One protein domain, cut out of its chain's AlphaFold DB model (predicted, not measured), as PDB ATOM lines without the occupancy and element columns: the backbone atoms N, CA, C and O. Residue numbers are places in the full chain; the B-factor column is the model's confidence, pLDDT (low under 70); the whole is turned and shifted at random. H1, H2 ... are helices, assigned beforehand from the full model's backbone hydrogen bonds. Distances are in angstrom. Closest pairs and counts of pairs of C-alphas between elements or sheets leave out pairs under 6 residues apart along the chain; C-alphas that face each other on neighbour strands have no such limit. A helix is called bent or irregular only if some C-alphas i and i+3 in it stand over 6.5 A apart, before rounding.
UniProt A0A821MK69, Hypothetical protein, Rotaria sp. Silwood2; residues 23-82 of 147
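Overview. This is residues 23 to 82 of the 147 residues of the protein "Hypothetical protein" of Rotaria sp. Silwood2 (UniProt A0A821MK69). The model is an open, loose frame of two long helices, H1 and H3, joined at one corner by the short helix H2; no two helices touch. After H3 the chain folds back through a loop to a small last helix, H4, and the four helices follow one another as an open loop round a thinly filled middle. Residues 23 to 35, of which 26 to 35 belong to H1, stick out, and so do residues 67 to 74, of which 67 to 69 belong to H3. The printed part has 60 residues with four named helices in the order H1, H2, H3, H4 and no named strand; its class is all helix. It is loose, with a radius of gyration of the C-alphas of 13.0 A, and it spans 34 by 31 by 21 A.

Arrangement. H1, residues 26 to 42, and H2, residues 47 to 51, are close but not clearly touching; their closest C-alphas, those of Ile 40 and Phe 47, are 6.8 A apart. H2 and H3, residues 53 to 69, are also close but not clearly touching, with the C-alphas of Ile 49 and Phe 55 closest at 6.8 A. H1 and H3 are apart. H4, residues 77 to 80, is apart from H1, H2 and H3. Residues 51 to 58, of which 53 to 58 belong to H3, stand free. In H1 and H3 every O i to N i+4 pair is within hydrogen-bond range. In H2 0 of 1 such pairs and 1 of 2 O i to N i+3 pairs are within range, while H4 is too short for an O i to N i+4 pair.

Along the chain. H1 runs from Leu 26, C-alpha at (9.410, -33.029, 50.638), to Leu 42, 24.1 A from first to last C-alpha. H2, Phe 47 to Arg 51, is only just irregular: C-alphas 47 and 50 are 6.6 A apart. H3 runs from Ser 53, C-alpha at (27.969, -30.208, 36.650), to Leu 69, a length of 24.2 A. H4, four residues, ends at Leu 80, C-alpha at (12.878, -35.192, 23.685).

Size, cuts and confidence. The two C-alphas farthest apart, those of Pro 46 and Glu 71, are 35.4 A apart. The C-alphas of Tyr 23 and Ala 82, the first and last printed residues, are 31.7 A apart. The printed part has no cut. The links H1 to H2 and H2 to H3 are tight, the link H3 to H4 is short, and no link is long. The mean pLDDT of the printed part is 89.2; residues 70 to 74 are under 70.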
ATOM      1  N   TYR A  23      11.417 -23.524  48.169       76.81
ATOM      2  CA  TYR A  23      11.239 -24.694  48.999       76.81
ATOM      3  C   TYR A  23      10.568 -25.756  48.139       76.81
ATOM      4  O   TYR A  23       9.391 -25.638  47.799       76.81
ATOM      5  N   VAL A  24      11.328 -26.782  47.763       81.06
ATOM      6  CA  VAL A  24      10.785 -27.947  47.070       81.06
ATOM      7  C   VAL A  24      10.062 -28.808  48.109       81.06
ATOM      8  O   VAL A  24      10.709 -29.273  49.052       81.06
ATOM      9  N   PRO A  25       8.744 -29.051  47.969       91.31
ATOM     10  CA  PRO A  25       8.001 -29.911  48.882       91.31
ATOM     11  C   PRO A  25       8.672 -31.276  49.060       91.31
ATOM     12  O   PRO A  25       9.065 -31.912  48.080       91.31
ATOM     13  N   LEU A  26       8.734 -31.768  50.302       90.88
ATOM     14  CA  LEU A  26       9.410 -33.029  50.638       90.88
ATOM     15  C   LEU A  26       8.919 -34.210  49.787       90.88
ATOM     16  O   LEU A  26       9.717 -35.015  49.324       90.88
ATOM     17  N   LYS A  27       7.612 -34.277  49.510       92.88
ATOM     18  CA  LYS A  27       7.023 -35.314  48.651       92.88
ATOM     19  C   LYS A  27       7.618 -35.314  47.236       92.88
ATOM     20  O   LYS A  27       7.894 -36.379  46.693       92.88
ATOM     21  N   LEU A  28       7.831 -34.134  46.651       90.44
ATOM     22  CA  LEU A  28       8.444 -34.001  45.326       90.44
ATOM     23  C   LEU A  28       9.934 -34.331  45.378       90.44
ATOM     24  O   LEU A  28      10.422 -35.064  44.523       90.44
ATOM     25  N   LYS A  29      10.632 -33.873  46.421       91.75
ATOM     26  CA  LYS A  29      12.041 -34.212  46.640       91.75
ATOM     27  C   LYS A  29      12.250 -35.725  46.758       91.75
ATOM     28  O   LYS A  29      13.150 -36.265  46.120       91.75
ATOM     29  N   ASN A  30      11.389 -36.417  47.502       95.94
ATOM     30  CA  ASN A  30      11.433 -37.874  47.638       95.94
ATOM     31  C   ASN A  30      11.142 -38.576  46.308       95.94
ATOM     32  O   ASN A  30      11.824 -39.537  45.975       95.94
ATOM     33  N   LYS A  31      10.185 -38.072  45.517       95.94
ATOM     34  CA  LYS A  31       9.900 -38.621  44.183       95.94
ATOM     35  C   LYS A  31      11.130 -38.552  43.273       95.94
ATOM     36  O   LYS A  31      11.503 -39.566  42.700       95.94
ATOM     37  N   ILE A  32      11.782 -37.389  43.195       94.44
ATOM     38  CA  ILE A  32      13.019 -37.222  42.419       94.44
ATOM     39  C   ILE A  32      14.129 -38.125  42.958       94.44
ATOM     40  O   ILE A  32      14.821 -38.772  42.181       94.44
ATOM     41  N   THR A  33      14.273 -38.211  44.282       96.00
ATOM     42  CA  THR A  33      15.282 -39.070  44.918       96.00
ATOM     43  C   THR A  33      15.102 -40.531  44.507       96.00
ATOM     44  O   THR A  33      16.070 -41.165  44.101       96.00
ATOM     45  N   ASN A  34      13.872 -41.049  44.531       97.44
ATOM     46  CA  ASN A  34      13.589 -42.420  44.108       97.44
ATOM     47  C   ASN A  34      13.901 -42.635  42.622       97.44
ATOM     48  O   ASN A  34      14.549 -43.618  42.282       97.44
ATOM     49  N   SER A  35      13.529 -41.693  41.749       96.31
ATOM     50  CA  SER A  35      13.859 -41.779  40.319       96.31
ATOM     51  C   SER A  35      15.369 -41.748  40.052       96.31
ATOM     52  O   SER A  35      15.842 -42.440  39.158       96.31
ATOM     53  N   LEU A  36      16.147 -40.991  40.833       97.00
ATOM     54  CA  LEU A  36      17.613 -41.002  40.735       97.00
ATOM     55  C   LEU A  36      18.204 -42.341  41.185       97.00
ATOM     56  O   LEU A  36      19.146 -42.827  40.565       97.00
ATOM     57  N   VAL A  37      17.652 -42.943  42.242       97.62
ATOM     58  CA  VAL A  37      18.056 -44.281  42.697       97.62
ATOM     59  C   VAL A  37      17.763 -45.326  41.619       97.62
ATOM     60  O   VAL A  37      18.640 -46.126  41.307       97.62
ATOM     61  N   GLU A  38      16.577 -45.291  41.008       97.81
ATOM     62  CA  GLU A  38      16.218 -46.184  39.899       97.81
ATOM     63  C   GLU A  38      17.155 -46.006  38.702       97.81
ATOM     64  O   GLU A  38      17.705 -46.990  38.223       97.81
ATOM     65  N   PHE A  39      17.407 -44.766  38.276       96.88
ATOM     66  CA  PHE A  39      18.366 -44.459  37.211       96.88
ATOM     67  C   PHE A  39      19.758 -45.036  37.504       96.88
ATOM     68  O   PHE A  39      20.367 -45.666  36.646       96.88
ATOM     69  N   ILE A  40      20.255 -44.868  38.730       97.38
ATOM     70  CA  ILE A  40      21.564 -45.390  39.140       97.38
ATOM     71  C   ILE A  40      21.614 -46.919  39.055       97.38
ATOM     72  O   ILE A  40      22.592 -47.467  38.546       97.38
ATOM     73  N   ILE A  41      20.573 -47.600  39.540       97.56
ATOM     74  CA  ILE A  41      20.513 -49.066  39.580       97.56
ATOM     75  C   ILE A  41      20.341 -49.647  38.175       97.56
ATOM     76  O   ILE A  41      21.072 -50.562  37.804       97.56
ATOM     77  N   LEU A  42      19.380 -49.133  37.406       97.75
ATOM     78  CA  LEU A  42      19.013 -49.682  36.101       97.75
ATOM     79  C   LEU A  42      20.097 -49.434  35.047       97.75
ATOM     80  O   LEU A  42      20.375 -50.326  34.248       97.75
ATOM     81  N   ASP A  43      20.758 -48.274  35.092       97.12
ATOM     82  CA  ASP A  43      21.769 -47.889  34.100       97.12
ATOM     83  C   ASP A  43      23.209 -48.139  34.586       97.12
ATOM     84  O   ASP A  43      24.170 -47.772  33.902       97.12
ATOM     85  N   GLY A  44      23.385 -48.722  35.779       96.06
ATOM     86  CA  GLY A  44      24.697 -49.045  36.351       96.06
ATOM     87  C   GLY A  44      25.605 -47.823  36.528       96.06
ATOM     88  O   GLY A  44      26.803 -47.883  36.242       96.06
ATOM     89  N   ARG A  45      25.046 -46.680  36.944       97.12
ATOM     90  CA  ARG A  45      25.792 -45.415  37.065       97.12
ATOM     91  C   ARG A  45      26.423 -45.258  38.452       97.12
ATOM     92  O   ARG A  45      25.852 -45.710  39.438       97.12
ATOM     93  N   PRO A  46      27.579 -44.584  38.580       96.50
ATOM     94  CA  PRO A  46      28.137 -44.272  39.893       96.50
ATOM     95  C   PRO A  46      27.272 -43.234  40.621       96.50
ATOM     96  O   PRO A  46      26.760 -42.312  39.991       96.50
ATOM     97  N   PHE A  47      27.181 -43.309  41.954       95.50
ATOM     98  CA  PHE A  47      26.401 -42.352  42.759       95.50
ATOM     99  C   PHE A  47      26.813 -40.893  42.533       95.50
ATOM    100  O   PHE A  47      25.970 -40.002  42.538       95.50
ATOM    101  N   GLU A  48      28.100 -40.647  42.288       96.25
ATOM    102  CA  GLU A  48      28.633 -39.297  42.084       96.25
ATOM    103  C   GLU A  48      28.157 -38.632  40.784       96.25
ATOM    104  O   GLU A  48      28.315 -37.421  40.631       96.25
ATOM    105  N   ILE A  49      27.505 -39.372  39.873       95.81
ATOM    106  CA  ILE A  49      26.961 -38.806  38.629       95.81
ATOM    107  C   ILE A  49      26.010 -37.633  38.900       95.81
ATOM    108  O   ILE A  49      26.045 -36.638  38.181       95.81
ATOM    109  N   VAL A  50      25.223 -37.700  39.982       94.88
ATOM    110  CA  VAL A  50      24.221 -36.674  40.323       94.88
ATOM    111  C   VAL A  50      24.842 -35.371  40.829       94.88
ATOM    112  O   VAL A  50      24.156 -34.355  40.906       94.88
ATOM    113  N   ARG A  51      26.135 -35.390  41.178       94.69
ATOM    114  CA  ARG A  51      26.905 -34.200  41.567       94.69
ATOM    115  C   ARG A  51      27.658 -33.573  40.396       94.69
ATOM    116  O   ARG A  51      28.183 -32.472  40.538       94.69
ATOM    117  N   GLY A  52      27.732 -34.256  39.253       94.81
ATOM    118  CA  GLY A  52      28.413 -33.749  38.068       94.81
ATOM    119  C   GLY A  52      27.724 -32.500  37.522       94.81
ATOM    120  O   GLY A  52      26.511 -32.492  37.316       94.81
ATOM    121  N   SER A  53      28.500 -31.457  37.218       95.88
ATOM    122  CA  SER A  53      27.969 -30.208  36.650       95.88
ATOM    123  C   SER A  53      27.211 -30.439  35.338       95.88
ATOM    124  O   SER A  53      26.166 -29.837  35.122       95.88
ATOM    125  N   GLY A  54      27.677 -31.367  34.495       94.56
ATOM    126  CA  GLY A  54      26.971 -31.755  33.272       94.56
ATOM    127  C   GLY A  54      25.587 -32.362  33.533       94.56
ATOM    128  O   GLY A  54      24.641 -32.042  32.818       94.56
ATOM    129  N   PHE A  55      25.447 -33.183  34.578       95.75
ATOM    130  CA  PHE A  55      24.159 -33.766  34.962       95.75
ATOM    131  C   PHE A  55      23.207 -32.700  35.516       95.75
ATOM    132  O   PHE A  55      22.051 -32.642  35.110       95.75
ATOM    133  N   ILE A  56      23.695 -31.817  36.394       96.00
ATOM    134  CA  ILE A  56      22.891 -30.718  36.954       96.00
ATOM    135  C   ILE A  56      22.382 -29.801  35.834       96.00
ATOM    136  O   ILE A  56      21.178 -29.568  35.744       96.00
ATOM    137  N   ASN A  57      23.267 -29.369  34.930       96.19
ATOM    138  CA  ASN A  57      22.904 -28.515  33.796       96.19
ATOM    139  C   ASN A  57      21.867 -29.185  32.878       96.19
ATOM    140  O   ASN A  57      20.970 -28.519  32.359       96.19
ATOM    141  N   LEU A  58      21.967 -30.505  32.681       94.25
ATOM    142  CA  LEU A  58      20.975 -31.268  31.926       94.25
ATOM    143  C   LEU A  58      19.602 -31.232  32.611       94.25
ATOM    144  O   LEU A  58      18.605 -30.959  31.948       94.25
ATOM    145  N   ILE A  59      19.538 -31.475  33.923       93.56
ATOM    146  CA  ILE A  59      18.276 -31.442  34.678       93.56
ATOM    147  C   ILE A  59      17.651 -30.045  34.649       93.56
ATOM    148  O   ILE A  59      16.449 -29.926  34.428       93.56
ATOM    149  N   GLU A  60      18.446 -28.988  34.821       92.88
ATOM    150  CA  GLU A  60      17.967 -27.604  34.710       92.88
ATOM    151  C   GLU A  60      17.393 -27.308  33.318       92.88
ATOM    152  O   GLU A  60      16.310 -26.731  33.210       92.88
ATOM    153  N   CYS A  61      18.065 -27.770  32.257       92.12
ATOM    154  CA  CYS A  61      17.575 -27.661  30.884       92.12
ATOM    155  C   CYS A  61      16.241 -28.401  30.695       92.12
ATOM    156  O   CYS A  61      15.282 -27.819  30.194       92.12
ATOM    157  N   VAL A  62      16.141 -29.653  31.158       90.69
ATOM    158  CA  VAL A  62      14.911 -30.458  31.065       90.69
ATOM    159  C   VAL A  62      13.759 -29.819  31.839       90.69
ATOM    160  O   VAL A  62      12.638 -29.788  31.340       90.69
ATOM    161  N   LEU A  63      14.013 -29.271  33.030       88.19
ATOM    162  CA  LEU A  63      13.006 -28.525  33.789       88.19
ATOM    163  C   LEU A  63      12.552 -27.270  33.033       88.19
ATOM    164  O   LEU A  63      11.353 -27.006  32.969       88.19
ATOM    165  N   GLY A  64      13.486 -26.530  32.429       87.12
ATOM    166  CA  GLY A  64      13.185 -25.367  31.593       87.12
ATOM    167  C   GLY A  64      12.316 -25.721  30.385       87.12
ATOM    168  O   GLY A  64      11.280 -25.096  30.166       87.12
ATOM    169  N   VAL A  65      12.680 -26.775  29.650       85.62
ATOM    170  CA  VAL A  65      11.881 -27.302  28.530       85.62
ATOM    171  C   VAL A  65      10.509 -27.772  29.018       85.62
ATOM    172  O   VAL A  65       9.492 -27.434  28.417       85.62
ATOM    173  N   GLY A  66      10.450 -28.474  30.150       83.94
ATOM    174  CA  GLY A  66       9.200 -28.913  30.764       83.94
ATOM    175  C   GLY A  66       8.247 -27.756  31.063       83.94
ATOM    176  O   GLY A  66       7.054 -27.882  30.811       83.94
ATOM    177  N   LEU A  67       8.761 -26.606  31.517       81.56
ATOM    178  CA  LEU A  67       7.950 -25.403  31.721       81.56
ATOM    179  C   LEU A  67       7.366 -24.854  30.411       81.56
ATOM    180  O   LEU A  67       6.224 -24.405  30.411       81.56
ATOM    181  N   THR A  68       8.115 -24.916  29.306       80.25
ATOM    182  CA  THR A  68       7.643 -24.454  27.986       80.25
ATOM    183  C   THR A  68       6.657 -25.412  27.320       80.25
ATOM    184  O   THR A  68       5.770 -24.979  26.594       80.25
ATOM    185  N   LEU A  69       6.777 -26.715  27.583       76.50
ATOM    186  CA  LEU A  69       5.929 -27.740  26.975       76.50
ATOM    187  C   LEU A  69       4.577 -27.910  27.679       76.50
ATOM    188  O   LEU A  69       3.697 -28.534  27.096       76.50
ATOM    189  N   LEU A  70       4.385 -27.346  28.881       63.19
ATOM    190  CA  LEU A  70       3.124 -27.404  29.647       63.19
ATOM    191  C   LEU A  70       1.909 -26.832  28.892       63.19
ATOM    192  O   LEU A  70       0.776 -27.151  29.248       63.19
ATOM    193  N   GLU A  71       2.128 -26.013  27.862       62.75
ATOM    194  CA  GLU A  71       1.072 -25.463  26.998       62.75
ATOM    195  C   GLU A  71       0.643 -26.425  25.875       62.75
ATOM    196  O   GLU A  71      -0.399 -26.233  25.249       62.75
ATOM    197  N   SER A  72       1.418 -27.483  25.633       60.47
ATOM    198  CA  SER A  72       1.193 -28.476  24.583       60.47
ATOM    199  C   SER A  72       0.954 -29.864  25.183       60.47
ATOM    200  O   SER A  72       1.364 -30.159  26.302       60.47
ATOM    201  N   SER A  73       0.238 -30.719  24.455       66.88
ATOM    202  CA  SER A  73      -0.068 -32.109  24.824       66.88
ATOM    203  C   SER A  73       1.138 -32.899  25.360       66.88
ATOM    204  O   SER A  73       2.285 -32.578  25.071       66.88
ATOM    205  N   THR A  74       0.870 -33.982  26.098       68.31
ATOM    206  CA  THR A  74       1.880 -34.861  26.712       68.31
ATOM    207  C   THR A  74       2.981 -35.276  25.727       68.31
ATOM    208  O   THR A  74       2.745 -36.107  24.852       68.31
ATOM    209  N   VAL A  75       4.182 -34.713  25.891       75.31
ATOM    210  CA  VAL A  75       5.386 -35.082  25.132       75.31
ATOM    211  C   VAL A  75       6.050 -36.291  25.788       75.31
ATOM    212  O   VAL A  75       6.232 -36.316  27.008       75.31
ATOM    213  N   SER A  76       6.414 -37.299  24.992       82.44
ATOM    214  CA  SER A  76       7.183 -38.444  25.484       82.44
ATOM    215  C   SER A  76       8.642 -38.053  25.718       82.44
ATOM    216  O   SER A  76       9.259 -37.383  24.892       82.44
ATOM    217  N   ALA A  77       9.239 -38.529  26.814       80.69
ATOM    218  CA  ALA A  77      10.662 -38.315  27.086       80.69
ATOM    219  C   ALA A  77      11.567 -38.921  25.994       80.69
ATOM    220  O   ALA A  77      12.636 -38.377  25.724       80.69
ATOM    221  N   SER A  78      11.127 -40.002  25.335       83.75
ATOM    222  CA  SER A  78      11.841 -40.615  24.204       83.75
ATOM    223  C   SER A  78      11.989 -39.682  23.009       83.75
ATOM    224  O   SER A  78      12.955 -39.799  22.269       83.75
ATOM    225  N   ASP A  79      11.036 -38.770  22.828       83.88
ATOM    226  CA  ASP A  79      11.004 -37.868  21.676       83.88
ATOM    227  C   ASP A  79      11.833 -36.609  21.953       83.88
ATOM    228  O   ASP A  79      12.300 -35.942  21.033       83.88
ATOM    229  N   LEU A  80      12.032 -36.291  23.237       85.31
ATOM    230  CA  LEU A  80      12.878 -35.192  23.685       85.31
ATOM    231  C   LEU A  80      14.370 -35.553  23.637       85.31
ATOM    232  O   LEU A  80      15.212 -34.690  23.387       85.31
ATOM    233  N   ILE A  81      14.709 -36.809  23.929       89.31
ATOM    234  CA  ILE A  81      16.096 -37.260  24.049       89.31
ATOM    235  C   ILE A  81      16.594 -37.740  22.685       89.31
ATOM    236  O   ILE A  81      16.033 -38.653  22.089       89.31
ATOM    237  N   ALA A  82      17.687 -37.144  22.205       89.75
ATOM    238  CA  ALA A  82      18.331 -37.572  20.970       89.75
ATOM    239  C   ALA A  82      18.893 -38.997  21.088       89.75
ATOM    240  O   ALA A  82      19.398 -39.402  22.139       89.75
TER     241      ALA A  82